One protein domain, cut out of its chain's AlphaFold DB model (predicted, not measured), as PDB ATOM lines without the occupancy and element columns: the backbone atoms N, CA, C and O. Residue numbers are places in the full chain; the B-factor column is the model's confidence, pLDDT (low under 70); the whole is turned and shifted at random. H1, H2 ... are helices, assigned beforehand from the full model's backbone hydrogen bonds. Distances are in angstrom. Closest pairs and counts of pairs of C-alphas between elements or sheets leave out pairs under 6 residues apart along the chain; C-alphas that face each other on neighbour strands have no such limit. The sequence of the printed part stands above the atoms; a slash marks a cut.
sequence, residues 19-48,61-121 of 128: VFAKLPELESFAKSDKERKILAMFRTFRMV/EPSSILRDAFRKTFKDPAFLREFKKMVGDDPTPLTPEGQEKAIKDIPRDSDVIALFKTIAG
ATOM      1  N   VAL A  19     -30.964  41.402  -4.446       91.69
ATOM      2  CA  VAL A  19     -31.028  40.443  -5.563       91.69
ATOM      3  C   VAL A  19     -31.788  39.175  -5.181       91.69
ATOM      4  O   VAL A  19     -32.485  38.627  -6.030       91.69
ATOM      5  N   PHE A  20     -31.682  38.730  -3.930       92.44
ATOM      6  CA  PHE A  20     -32.305  37.494  -3.460       92.44
ATOM      7  C   PHE A  20     -33.700  37.739  -2.887       92.44
ATOM      8  O   PHE A  20     -34.593  36.929  -3.110       92.44
ATOM      9  N   ALA A  21     -33.923  38.897  -2.257       90.81
ATOM     10  CA  ALA A  21     -35.219  39.290  -1.701       90.81
ATOM     11  C   ALA A  21     -36.364  39.329  -2.735       90.81
ATOM     12  O   ALA A  21     -37.530  39.200  -2.372       90.81
ATOM     13  N   LYS A  22     -36.038  39.519  -4.022       91.31
ATOM     14  CA  LYS A  22     -37.002  39.556  -5.136       91.31
ATOM     15  C   LYS A  22     -37.271  38.195  -5.787       91.31
ATOM     16  O   LYS A  22     -38.105  38.122  -6.686       91.31
ATOM     17  N   LEU A  23     -36.528  37.148  -5.420       93.81
ATOM     18  CA  LEU A  23     -36.700  35.831  -6.027       93.81
ATOM     19  C   LEU A  23     -37.964  35.149  -5.484       93.81
ATOM     20  O   LEU A  23     -38.250  35.256  -4.290       93.81
ATOM     21  N   PRO A  24     -38.719  34.429  -6.330       93.44
ATOM     22  CA  PRO A  24     -39.856  33.649  -5.866       93.44
ATOM     23  C   PRO A  24     -39.389  32.489  -4.980       93.44
ATOM     24  O   PRO A  24     -38.382  31.835  -5.268       93.44
ATOM     25  N   GLU A  25     -40.158  32.199  -3.930       92.69
ATOM     26  CA  GLU A  25     -39.968  30.998  -3.116       92.69
ATOM     27  C   GLU A  25     -40.169  29.738  -3.963       92.69
ATOM     28  O   GLU A  25     -41.144  29.635  -4.709       92.69
ATOM     29  N   LEU A  26     -39.297  28.744  -3.805       92.31
ATOM     30  CA  LEU A  26     -39.337  27.486  -4.554       92.31
ATOM     31  C   LEU A  26     -40.688  26.767  -4.409       92.31
ATOM     32  O   LEU A  26     -41.200  26.178  -5.357       92.31
ATOM     33  N   GLU A  27     -41.306  26.876  -3.234       91.75
ATOM     34  CA  GLU A  27     -42.621  26.302  -2.935       91.75
ATOM     35  C   GLU A  27     -43.764  26.908  -3.766       91.75
ATOM     36  O   GLU A  27     -44.778  26.245  -3.972       91.75
ATOM     37  N   SER A  28     -43.598  28.117  -4.317       92.50
ATOM     38  CA  SER A  28     -44.601  28.740  -5.200       92.50
ATOM     39  C   SER A  28     -44.794  27.996  -6.528       92.50
ATOM     40  O   SER A  28     -45.828  28.148  -7.173       92.50
ATOM     41  N   PHE A  29     -43.837  27.149  -6.920       92.62
ATOM     42  CA  PHE A  29     -43.921  26.321  -8.127       92.62
ATOM     43  C   PHE A  29     -44.589  24.958  -7.888       92.62
ATOM     44  O   PHE A  29     -44.754  24.182  -8.838       92.62
ATOM     45  N   ALA A  30     -44.956  24.650  -6.639       93.75
ATOM     46  CA  ALA A  30     -45.644  23.417  -6.289       93.75
ATOM     47  C   ALA A  30     -47.127  23.480  -6.696       93.75
ATOM     48  O   ALA A  30     -47.895  24.333  -6.235       93.75
ATOM     49  N   LYS A  31     -47.539  22.544  -7.551       93.94
ATOM     50  CA  LYS A  31     -48.894  22.440  -8.112       93.94
ATOM     51  C   LYS A  31     -49.819  21.559  -7.278       93.94
ATOM     52  O   LYS A  31     -51.032  21.714  -7.365       93.94
ATOM     53  N   SER A  32     -49.264  20.662  -6.467       93.88
ATOM     54  CA  SER A  32     -50.026  19.726  -5.636       93.88
ATOM     55  C   SER A  32     -49.614  19.798  -4.169       93.88
ATOM     56  O   SER A  32     -48.498  20.206  -3.834       93.88
ATOM     57  N   ASP A  33     -50.497  19.348  -3.279       93.62
ATOM     58  CA  ASP A  33     -50.181  19.240  -1.850       93.62
ATOM     59  C   ASP A  33     -49.040  18.254  -1.591       93.62
ATOM     60  O   ASP A  33     -48.229  18.468  -0.692       93.62
ATOM     61  N   LYS A  34     -48.919  17.214  -2.426       92.81
ATOM     62  CA  LYS A  34     -47.803  16.266  -2.369       92.81
ATOM     63  C   LYS A  34     -46.462  16.958  -2.615       92.81
ATOM     64  O   LYS A  34     -45.534  16.779  -1.832       92.81
ATOM     65  N   GLU A  35     -46.374  17.794  -3.652       92.88
ATOM     66  CA  GLU A  35     -45.167  18.581  -3.943       92.88
ATOM     67  C   GLU A  35     -44.834  19.551  -2.796       92.88
ATOM     68  O   GLU A  35     -43.676  19.645  -2.388       92.88
ATOM     69  N   ARG A  36     -45.842  20.217  -2.214       94.00
ATOM     70  CA  ARG A  36     -45.650  21.113  -1.057       94.00
ATOM     71  C   ARG A  36     -45.106  20.369   0.158       94.00
ATOM     72  O   ARG A  36     -44.160  20.841   0.783       94.00
ATOM     73  N   LYS A  37     -45.648  19.186   0.469       94.75
ATOM     74  CA  LYS A  37     -45.168  18.341   1.574       94.75
ATOM     75  C   LYS A  37     -43.724  17.875   1.359       94.75
ATOM     76  O   LYS A  37     -42.947  17.889   2.308       94.75
ATOM     77  N   ILE A  38     -43.330  17.535   0.129       94.44
ATOM     78  CA  ILE A  38     -41.938  17.170  -0.200       94.44
ATOM     79  C   ILE A  38     -40.988  18.342   0.034       94.44
ATOM     80  O   ILE A  38     -39.947  18.173   0.667       94.44
ATOM     81  N   LEU A  39     -41.348  19.536  -0.440       93.88
ATOM     82  CA  LEU A  39     -40.538  20.736  -0.226       93.88
ATOM     83  C   LEU A  39     -40.459  21.112   1.259       93.88
ATOM     84  O   LEU A  39     -39.396  21.518   1.727       93.88
ATOM     85  N   ALA A  40     -41.544  20.919   2.016       92.75
ATOM     86  CA  ALA A  40     -41.538  21.079   3.466       92.75
ATOM     87  C   ALA A  40     -40.584  20.079   4.144       92.75
ATOM     88  O   ALA A  40     -39.755  20.497   4.948       92.75
ATOM     89  N   MET A  41     -40.619  18.792   3.769       93.94
ATOM     90  CA  MET A  41     -39.666  17.787   4.267       93.94
ATOM     91  C   MET A  41     -38.216  18.172   3.960       93.94
ATOM     92  O   MET A  41     -37.378  18.163   4.860       93.94
ATOM     93  N   PHE A  42     -37.924  18.555   2.712       92.88
ATOM     94  CA  PHE A  42     -36.592  19.002   2.301       92.88
ATOM     95  C   PHE A  42     -36.103  20.182   3.150       92.88
ATOM     96  O   PHE A  42     -34.995  20.142   3.691       92.88
ATOM     97  N   ARG A  43     -36.948  21.209   3.314       92.50
ATOM     98  CA  ARG A  43     -36.639  22.389   4.129       92.50
ATOM     99  C   ARG A  43     -36.335  21.994   5.573       92.50
ATOM    100  O   ARG A  43     -35.324  22.433   6.115       92.50
ATOM    101  N   THR A  44     -37.164  21.148   6.179       92.44
ATOM    102  CA  THR A  44     -36.977  20.723   7.569       92.44
ATOM    103  C   THR A  44     -35.699  19.912   7.759       92.44
ATOM    104  O   THR A  44     -34.949  20.191   8.690       92.44
ATOM    105  N   PHE A  45     -35.377  18.970   6.866       91.06
ATOM    106  CA  PHE A  45     -34.117  18.227   6.965       91.06
ATOM    107  C   PHE A  45     -32.896  19.135   6.823       91.06
ATOM    108  O   PHE A  45     -31.931  18.992   7.572       91.06
ATOM    109  N   ARG A  46     -32.949  20.118   5.919       90.81
ATOM    110  CA  ARG A  46     -31.850  21.070   5.746       90.81
ATOM    111  C   ARG A  46     -31.718  22.057   6.913       90.81
ATOM    112  O   ARG A  46     -30.597  22.495   7.176       90.81
ATOM    113  N   MET A  47     -32.823  22.378   7.592       90.94
ATOM    114  CA  MET A  47     -32.861  23.209   8.801       90.94
ATOM    115  C   MET A  47     -32.316  22.471  10.026       90.94
ATOM    116  O   MET A  47     -31.498  23.016  10.758       90.94
ATOM    117  N   VAL A  48     -32.764  21.232  10.249       90.44
ATOM    118  CA  VAL A  48     -32.327  20.404  11.383       90.44
ATOM    119  C   VAL A  48     -30.859  19.991  11.223       90.44
ATOM    120  O   VAL A  48     -30.143  19.872  12.215       90.44
ATOM    121  N   GLU A  61     -33.844  12.465  32.454       96.38
ATOM    122  CA  GLU A  61     -32.672  13.073  33.087       96.38
ATOM    123  C   GLU A  61     -31.460  13.187  32.133       96.38
ATOM    124  O   GLU A  61     -31.048  14.320  31.871       96.38
ATOM    125  N   PRO A  62     -30.944  12.108  31.498       93.81
ATOM    126  CA  PRO A  62     -29.869  12.209  30.501       93.81
ATOM    127  C   PRO A  62     -30.189  13.165  29.347       93.81
ATOM    128  O   PRO A  62     -29.348  13.965  28.930       93.81
ATOM    129  N   SER A  63     -31.431  13.118  28.858       93.44
ATOM    130  CA  SER A  63     -31.907  14.009  27.799       93.44
ATOM    131  C   SER A  63     -31.840  15.473  28.233       93.44
ATOM    132  O   SER A  63     -31.417  16.334  27.465       93.44
ATOM    133  N   SER A  64     -32.218  15.767  29.477       94.88
ATOM    134  CA  SER A  64     -32.226  17.132  30.012       94.88
ATOM    135  C   SER A  64     -30.807  17.667  30.207       94.88
ATOM    136  O   SER A  64     -30.527  18.793  29.801       94.88
ATOM    137  N   ILE A  65     -29.887  16.832  30.709       96.06
ATOM    138  CA  ILE A  65     -28.462  17.171  30.850       96.06
ATOM    139  C   ILE A  65     -27.861  17.576  29.499       96.06
ATOM    140  O   ILE A  65     -27.211  18.616  29.399       96.06
ATOM    141  N   LEU A  66     -28.102  16.790  28.444       94.38
ATOM    142  CA  LEU A  66     -27.581  17.091  27.107       94.38
ATOM    143  C   LEU A  66     -28.170  18.385  26.537       94.38
ATOM    144  O   LEU A  66     -27.428  19.222  26.022       94.38
ATOM    145  N   ARG A  67     -29.486  18.591  26.670       94.62
ATOM    146  CA  ARG A  67     -30.141  19.836  26.237       94.62
ATOM    147  C   ARG A  67     -29.541  21.058  26.931       94.62
ATOM    148  O   ARG A  67     -29.249  22.055  26.269       94.62
ATOM    149  N   ASP A  68     -29.316  20.974  28.239       96.00
ATOM    150  CA  ASP A  68     -28.708  22.055  29.015       96.00
ATOM    151  C   ASP A  68     -27.245  22.294  28.651       96.00
ATOM    152  O   ASP A  68     -26.820  23.449  28.583       96.00
ATOM    153  N   ALA A  69     -26.483  21.236  28.368       95.44
ATOM    154  CA  ALA A  69     -25.108  21.356  27.900       95.44
ATOM    155  C   ALA A  69     -25.038  22.163  26.596       95.44
ATOM    156  O   ALA A  69     -24.320  23.158  26.544       95.44
ATOM    157  N   PHE A  70     -25.854  21.831  25.588       93.88
ATOM    158  CA  PHE A  70     -25.893  22.597  24.334       93.88
ATOM    159  C   PHE A  70     -26.290  24.061  24.552       93.88
ATOM    160  O   PHE A  70     -25.652  24.959  24.003       93.88
ATOM    161  N   ARG A  71     -27.297  24.332  25.396       93.75
ATOM    162  CA  ARG A  71     -27.677  25.715  25.734       93.75
ATOM    163  C   ARG A  71     -26.533  26.496  26.370       93.75
ATOM    164  O   ARG A  71     -26.397  27.684  26.092       93.75
ATOM    165  N   LYS A  72     -25.751  25.859  27.244       95.94
ATOM    166  CA  LYS A  72     -24.584  26.477  27.885       95.94
ATOM    167  C   LYS A  72     -23.475  26.737  26.869       95.94
ATOM    168  O   LYS A  72     -22.962  27.848  26.846       95.94
ATOM    169  N   THR A  73     -23.178  25.784  25.985       95.12
ATOM    170  CA  THR A  73     -22.160  25.934  24.930       95.12
ATOM    171  C   THR A  73     -22.431  27.142  24.038       95.12
ATOM    172  O   THR A  73     -21.559  27.983  23.861       95.12
ATOM    173  N   PHE A  74     -23.658  27.302  23.536       93.19
ATOM    174  CA  PHE A  74     -24.000  28.436  22.666       93.19
ATOM    175  C   PHE A  74     -24.117  29.785  23.397       93.19
ATOM    176  O   PHE A  74     -24.309  30.815  22.756       93.19
ATOM    177  N   LYS A  75     -23.986  29.797  24.728       94.19
ATOM    178  CA  LYS A  75     -23.867  31.011  25.549       94.19
ATOM    179  C   LYS A  75     -22.436  31.264  26.027       94.19
ATOM    180  O   LYS A  75     -22.189  32.317  26.608       94.19
ATOM    181  N   ASP A  76     -21.517  30.322  25.824       97.62
ATOM    182  CA  ASP A  76     -20.139  30.429  26.288       97.62
ATOM    183  C   ASP A  76     -19.340  31.384  25.381       97.62
ATOM    184  O   ASP A  76     -19.127  31.084  24.200       97.62
ATOM    185  N   PRO A  77     -18.832  32.516  25.907       97.06
ATOM    186  CA  PRO A  77     -18.018  33.441  25.129       97.06
ATOM    187  C   PRO A  77     -16.765  32.794  24.525       97.06
ATOM    188  O   PRO A  77     -16.295  33.253  23.485       97.06
ATOM    189  N   ALA A  78     -16.190  31.770  25.163       97.81
ATOM    190  CA  ALA A  78     -15.032  31.060  24.628       97.81
ATOM    191  C   ALA A  78     -15.394  30.265  23.371       97.81
ATOM    192  O   ALA A  78     -14.699  30.387  22.359       97.81
ATOM    193  N   PHE A  79     -16.513  29.539  23.405       97.25
ATOM    194  CA  PHE A  79     -17.047  28.845  22.235       97.25
ATOM    195  C   PHE A  79     -17.360  29.822  21.096       97.25
ATOM    196  O   PHE A  79     -16.908  29.607  19.975       97.25
ATOM    197  N   LEU A  80     -18.069  30.921  21.381       96.75
ATOM    198  CA  LEU A  80     -18.446  31.910  20.362       96.75
ATOM    199  C   LEU A  80     -17.221  32.514  19.657       96.75
ATOM    200  O   LEU A  80     -17.215  32.645  18.433       96.75
ATOM    201  N   ARG A  81     -16.161  32.846  20.411       97.50
ATOM    202  CA  ARG A  81     -14.910  33.364  19.835       97.50
ATOM    203  C   ARG A  81     -14.240  32.355  18.912       97.50
ATOM    204  O   ARG A  81     -13.835  32.725  17.812       97.50
ATOM    205  N   GLU A  82     -14.110  31.104  19.349       97.75
ATOM    206  CA  GLU A  82     -13.432  30.086  18.544       97.75
ATOM    207  C   GLU A  82     -14.271  29.698  17.319       97.75
ATOM    208  O   GLU A  82     -13.730  29.571  16.224       97.75
ATOM    209  N   PHE A  83     -15.598  29.610  17.461       96.94
ATOM    210  CA  PHE A  83     -16.508  29.386  16.340       96.94
ATOM    211  C   PHE A  83     -16.360  30.483  15.284       96.94
ATOM    212  O   PHE A  83     -16.118  30.176  14.119       96.94
ATOM    213  N   LYS A  84     -16.404  31.759  15.689       96.81
ATOM    214  CA  LYS A  84     -16.239  32.892  14.767       96.81
ATOM    215  C   LYS A  84     -14.888  32.871  14.060       96.81
ATOM    216  O   LYS A  84     -14.810  33.163  12.873       96.81
ATOM    217  N   LYS A  85     -13.824  32.489  14.766       97.44
ATOM    218  CA  LYS A  85     -12.482  32.339  14.188       97.44
ATOM    219  C   LYS A  85     -12.408  31.209  13.156       97.44
ATOM    220  O   LYS A  85     -11.728  31.372  12.149       97.44
ATOM    221  N   MET A  86     -13.069  30.077  13.401       97.38
ATOM    222  CA  MET A  86     -13.029  28.911  12.505       97.38
ATOM    223  C   MET A  86     -13.997  29.018  11.321       97.38
ATOM    224  O   MET A  86     -13.667  28.571  10.226       97.38
ATOM    225  N   VAL A  87     -15.187  29.579  11.538       95.25
ATOM    226  CA  VAL A  87     -16.295  29.584  10.566       95.25
ATOM    227  C   VAL A  87     -16.443  30.939   9.869       95.25
ATOM    228  O   VAL A  87     -16.932  30.998   8.745       95.25
ATOM    229  N   GLY A  88     -15.989  32.028  10.496       95.38
ATOM    230  CA  GLY A  88     -16.109  33.388   9.963       95.38
ATOM    231  C   GLY A  88     -17.472  34.045  10.198       95.38
ATOM    232  O   GLY A  88     -17.676  35.167   9.742       95.38
ATOM    233  N   ASP A  89     -18.376  33.384  10.921       92.88
ATOM    234  CA  ASP A  89     -19.730  33.865  11.212       92.88
ATOM    235  C   ASP A  89     -20.134  33.545  12.661       92.88
ATOM    236  O   ASP A  89     -19.452  32.782  13.355       92.88
ATOM    237  N   ASP A  90     -21.229  34.137  13.129       91.81
ATOM    238  CA  ASP A  90     -21.804  33.853  14.439       91.81
ATOM    239  C   ASP A  90     -22.636  32.553  14.387       91.81
ATOM    240  O   ASP A  90     -23.311  32.270  13.394       91.81
ATOM    241  N   PRO A  91     -22.610  31.711  15.437       91.12
ATOM    242  CA  PRO A  91     -23.378  30.475  15.427       91.12
ATOM    243  C   PRO A  91     -24.879  30.769  15.519       91.12
ATOM    244  O   PRO A  91     -25.335  31.467  16.425       91.12
ATOM    245  N   THR A  92     -25.660  30.141  14.640       88.44
ATOM    246  CA  THR A  92     -27.129  30.227  14.599       88.44
ATOM    247  C   THR A  92     -27.765  28.878  14.977       88.44
ATOM    248  O   THR A  92     -28.315  28.179  14.120       88.44
ATOM    249  N   PRO A  93     -27.643  28.427  16.242       88.31
ATOM    250  CA  PRO A  93     -28.109  27.106  16.637       88.31
ATOM    251  C   PRO A  93     -29.634  27.021  16.656       88.31
ATOM    252  O   PRO A  93     -30.318  27.882  17.213       88.31
ATOM    253  N   LEU A  94     -30.170  25.905  16.166       89.12
ATOM    254  CA  LEU A  94     -31.540  25.531  16.486       89.12
ATOM    255  C   LEU A  94     -31.572  25.006  17.928       89.12
ATOM    256  O   LEU A  94     -30.861  24.051  18.260       89.12
ATOM    257  N   THR A  95     -32.374  25.637  18.789       89.62
ATOM    258  CA  THR A  95     -32.515  25.232  20.197       89.62
ATOM    259  C   THR A  95     -33.035  23.797  20.303       89.62
ATOM    260  O   THR A  95     -33.683  23.321  19.368       89.62
ATOM    261  N   PRO A  96     -32.820  23.096  21.431       89.56
ATOM    262  CA  PRO A  96     -33.365  21.753  21.595       89.56
ATOM    263  C   PRO A  96     -34.877  21.664  21.348       89.56
ATOM    264  O   PRO A  96     -35.345  20.750  20.674       89.56
ATOM    265  N   GLU A  97     -35.631  22.650  21.833       90.06
ATOM    266  CA  GLU A  97     -37.077  22.760  21.620       90.06
ATOM    267  C   GLU A  97     -37.407  23.012  20.147       90.06
ATOM    268  O   GLU A  97     -38.335  22.412  19.607       90.06
ATOM    269  N   GLY A  98     -36.637  23.884  19.489       90.44
ATOM    270  CA  GLY A  98     -36.778  24.165  18.065       90.44
ATOM    271  C   GLY A  98     -36.525  22.925  17.211       90.44
ATOM    272  O   GLY A  98     -37.296  22.655  16.293       90.44
ATOM    273  N   GLN A  99     -35.504  22.132  17.549       90.69
ATOM    274  CA  GLN A  99     -35.196  20.869  16.873       90.69
ATOM    275  C   GLN A  99     -36.316  19.848  17.074       90.69
ATOM    276  O   GLN A  99     -36.771  19.240  16.108       90.69
ATOM    277  N   GLU A 100     -36.798  19.681  18.310       90.31
ATOM    278  CA  GLU A 100     -37.891  18.751  18.603       90.31
ATOM    279  C   GLU A 100     -39.170  19.132  17.850       90.31
ATOM    280  O   GLU A 100     -39.811  18.265  17.253       90.31
ATOM    281  N   LYS A 101     -39.516  20.424  17.825       91.56
ATOM    282  CA  LYS A 101     -40.655  20.931  17.056       91.56
ATOM    283  C   LYS A 101     -40.479  20.657  15.562       91.56
ATOM    284  O   LYS A 101     -41.352  20.046  14.957       91.56
ATOM    285  N   ALA A 102     -39.329  21.023  14.995       91.00
ATOM    286  CA  ALA A 102     -39.039  20.808  13.583       91.00
ATOM    287  C   ALA A 102     -39.189  19.328  13.191       91.00
ATOM    288  O   ALA A 102     -39.843  19.027  12.201       91.00
ATOM    289  N   ILE A 103     -38.666  18.395  13.996       90.12
ATOM    290  CA  ILE A 103     -38.765  16.947  13.738       90.12
ATOM    291  C   ILE A 103     -40.210  16.424  13.851       90.12
ATOM    292  O   ILE A 103     -40.603  15.516  13.107       90.12
ATOM    293  N   LYS A 104     -41.009  16.962  14.782       90.12
ATOM    294  CA  LYS A 104     -42.430  16.599  14.935       90.12
ATOM    295  C   LYS A 104     -43.276  17.079  13.758       90.12
ATOM    296  O   LYS A 104     -44.159  16.341  13.332       90.12
ATOM    297  N   ASP A 105     -42.948  18.241  13.205       90.31
ATOM    298  CA  ASP A 105     -43.684  18.866  12.102       90.31
ATOM    299  C   ASP A 105     -43.358  18.245  10.723       90.31
ATOM    300  O   ASP A 105     -43.993  18.584   9.723       90.31
ATOM    301  N   ILE A 106     -42.392  17.315  10.639       91.12
ATOM    302  CA  ILE A 106     -42.074  16.594   9.394       91.12
ATOM    303  C   ILE A 106     -43.289  15.758   8.947       91.12
ATOM    304  O   ILE A 106     -43.736  14.902   9.721       91.12
ATOM    305  N   PRO A 107     -43.769  15.916   7.694       91.62
ATOM    306  CA  PRO A 107     -44.812  15.071   7.116       91.62
ATOM    307  C   PRO A 107     -44.555  13.569   7.303       91.62
ATOM    308  O   PRO A 107     -43.451  13.075   7.069       91.62
ATOM    309  N   ARG A 108     -45.594  12.835   7.723       92.88
ATOM    310  CA  ARG A 108     -45.534  11.392   8.032       92.88
ATOM    311  C   ARG A 108     -46.295  10.514   7.032       92.88
ATOM    312  O   ARG A 108     -46.406   9.311   7.252       92.88
ATOM    313  N   ASP A 109     -46.812  11.097   5.951       95.75
ATOM    314  CA  ASP A 109     -47.530  10.360   4.908       95.75
ATOM    315  C   ASP A 109     -46.578   9.382   4.194       95.75
ATOM    316  O   ASP A 109     -45.514   9.771   3.700       95.75
ATOM    317  N   SER A 110     -46.942   8.099   4.136       95.19
ATOM    318  CA  SER A 110     -46.068   7.041   3.611       95.19
ATOM    319  C   SER A 110     -45.712   7.234   2.136       95.19
ATOM    320  O   SER A 110     -44.573   6.988   1.737       95.19
ATOM    321  N   ASP A 111     -46.653   7.722   1.330       94.25
ATOM    322  CA  ASP A 111     -46.474   7.970  -0.097       94.25
ATOM    323  C   ASP A 111     -45.611   9.214  -0.381       94.25
ATOM    324  O   ASP A 111     -44.878   9.243  -1.372       94.25
ATOM    325  N   VAL A 112     -45.670  10.230   0.488       94.94
ATOM    326  CA  VAL A 112     -44.784  11.404   0.454       94.94
ATOM    327  C   VAL A 112     -43.365  10.992   0.831       94.94
ATOM    328  O   VAL A 112     -42.424  11.347   0.126       94.94
ATOM    329  N   ILE A 113     -43.203  10.202   1.899       95.44
ATOM    330  CA  ILE A 113     -41.897   9.692   2.336       95.44
ATOM    331  C   ILE A 113     -41.258   8.832   1.244       95.44
ATOM    332  O   ILE A 113     -40.066   8.979   0.973       95.44
ATOM    333  N   ALA A 114     -42.029   7.941   0.617       94.50
ATOM    334  CA  ALA A 114     -41.540   7.108  -0.477       94.50
ATOM    335  C   ALA A 114     -41.039   7.969  -1.643       94.50
ATOM    336  O   ALA A 114     -39.908   7.791  -2.089       94.50
ATOM    337  N   LEU A 115     -41.828   8.964  -2.063       93.69
ATOM    338  CA  LEU A 115     -41.430   9.873  -3.136       93.69
ATOM    339  C   LEU A 115     -40.192  10.706  -2.762       93.69
ATOM    340  O   LEU A 115     -39.279  10.842  -3.571       93.69
ATOM    341  N   PHE A 116     -40.115  11.218  -1.530       94.31
ATOM    342  CA  PHE A 116     -38.931  11.933  -1.052       94.31
ATOM    343  C   PHE A 116     -37.673  11.056  -1.126       94.31
ATOM    344  O   PHE A 116     -36.638  11.524  -1.589       94.31
ATOM    345  N   LYS A 117     -37.756   9.783  -0.716       93.69
ATOM    346  CA  LYS A 117     -36.633   8.835  -0.800       93.69
ATOM    347  C   LYS A 117     -36.185   8.590  -2.239       93.69
ATOM    348  O   LYS A 117     -34.986   8.574  -2.475       93.69
ATOM    349  N   THR A 118     -37.119   8.446  -3.180       94.50
ATOM    350  CA  THR A 118     -36.796   8.323  -4.611       94.50
ATOM    351  C   THR A 118     -36.066   9.568  -5.118       94.50
ATOM    352  O   THR A 118     -35.035   9.442  -5.763       94.50
ATOM    353  N   ILE A 119     -36.550  10.769  -4.775       92.19
ATOM    354  CA  ILE A 119     -35.935  12.044  -5.192       92.19
ATOM    355  C   ILE A 119     -34.548  12.248  -4.562       92.19
ATOM    356  O   ILE A 119     -33.651  12.773  -5.213       92.19
ATOM    357  N   ALA A 120     -34.378  11.882  -3.290       89.81
ATOM    358  CA  ALA A 120     -33.123  12.046  -2.555       89.81
ATOM    359  C   ALA A 120     -32.108  10.918  -2.817       89.81
ATOM    360  O   ALA A 120     -30.947  11.037  -2.425       89.81
ATOM    361  N   GLY A 121     -32.558   9.813  -3.410       90.94
ATOM    362  CA  GLY A 121     -31.746   8.661  -3.773       90.94
ATOM    363  C   GLY A 121     -31.191   8.753  -5.194       90.94
ATOM    364  O   GLY A 121     -31.121   9.822  -5.792       90.94
TER     365      GLY A 121
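AT A GLANCE: This is residues 19 to 48 and 61 to 121 of the 128 residues of an uncharacterized protein of Deltaproteobacteria bacterium (UniProt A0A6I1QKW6). Two loosely joined parts make this model: H2 with H5 packed on its residues 44 to 48 and H6 crossing its residues 34 to 41, and a corner of H3 and H4, of which H3 comes near H5 while H4 lies farthest out. H1 is a short turn near H2, and residues 19 to 25 before it stick out free. The printed part has 91 residues with six named helices, H1 to H6 in chain order, and no named strand; the class is all helix. The whole is loose, with a radius of gyration of the C-alphas of 17.6 A, and flat, spanning 47 by 43 by 22 A.

HOW THE PARTS SIT: Begin at H2, residues 33 to 48. With residues 34 to 41 alone it touches H6, residues 110 to 120, the same way at a steep tilt of 62 degrees; the closest C-alphas, Ile 38 and Phe 116, are 6.1 A apart. With residues 44 to 48 alone it touches H5, residues 96 to 104, opposite ways at a shallow tilt of 25 degrees; there the closest C-alphas, Val 48 and Gln 99, are 6.2 A apart. H1, residues 26 to 29, is close to H2 but not clearly touching, its closest C-alphas, Glu 27 and Arg 36, being 6.3 A apart. H3, residues 61 to 73, is likewise close to H5 but not clearly touching, at C-alphas Arg 67 and Pro 96, 6.0 A. H4, residues 77 to 87, is close to H3 but not clearly touching, at C-alphas Thr 73 and Phe 79, 6.5 A, and only just about perpendicular at 72 degrees. In H2 to H6 every O i to N i+4 pair is within hydrogen-bond range; H1 is too short for one.

IN THESE COORDINATES: Find C-alpha 33 at (-50.181, 19.240, -1.850); H2 runs 22.3 A from there. H3 starts at C-alpha 61, (-32.672, 13.073, 33.087), and runs 18.5 A. H6 ends at C-alpha 120, (-33.123, 12.046, -2.555).

THE WHOLE: The farthest C-alphas, Lys 31 and Ala 78, are 47.9 A apart. Residues 49 to 60 are not printed, leaving 22.9 A between C-alphas 48 and 61. No link printed whole is long, and no printed residue is under 70 in pLDDT.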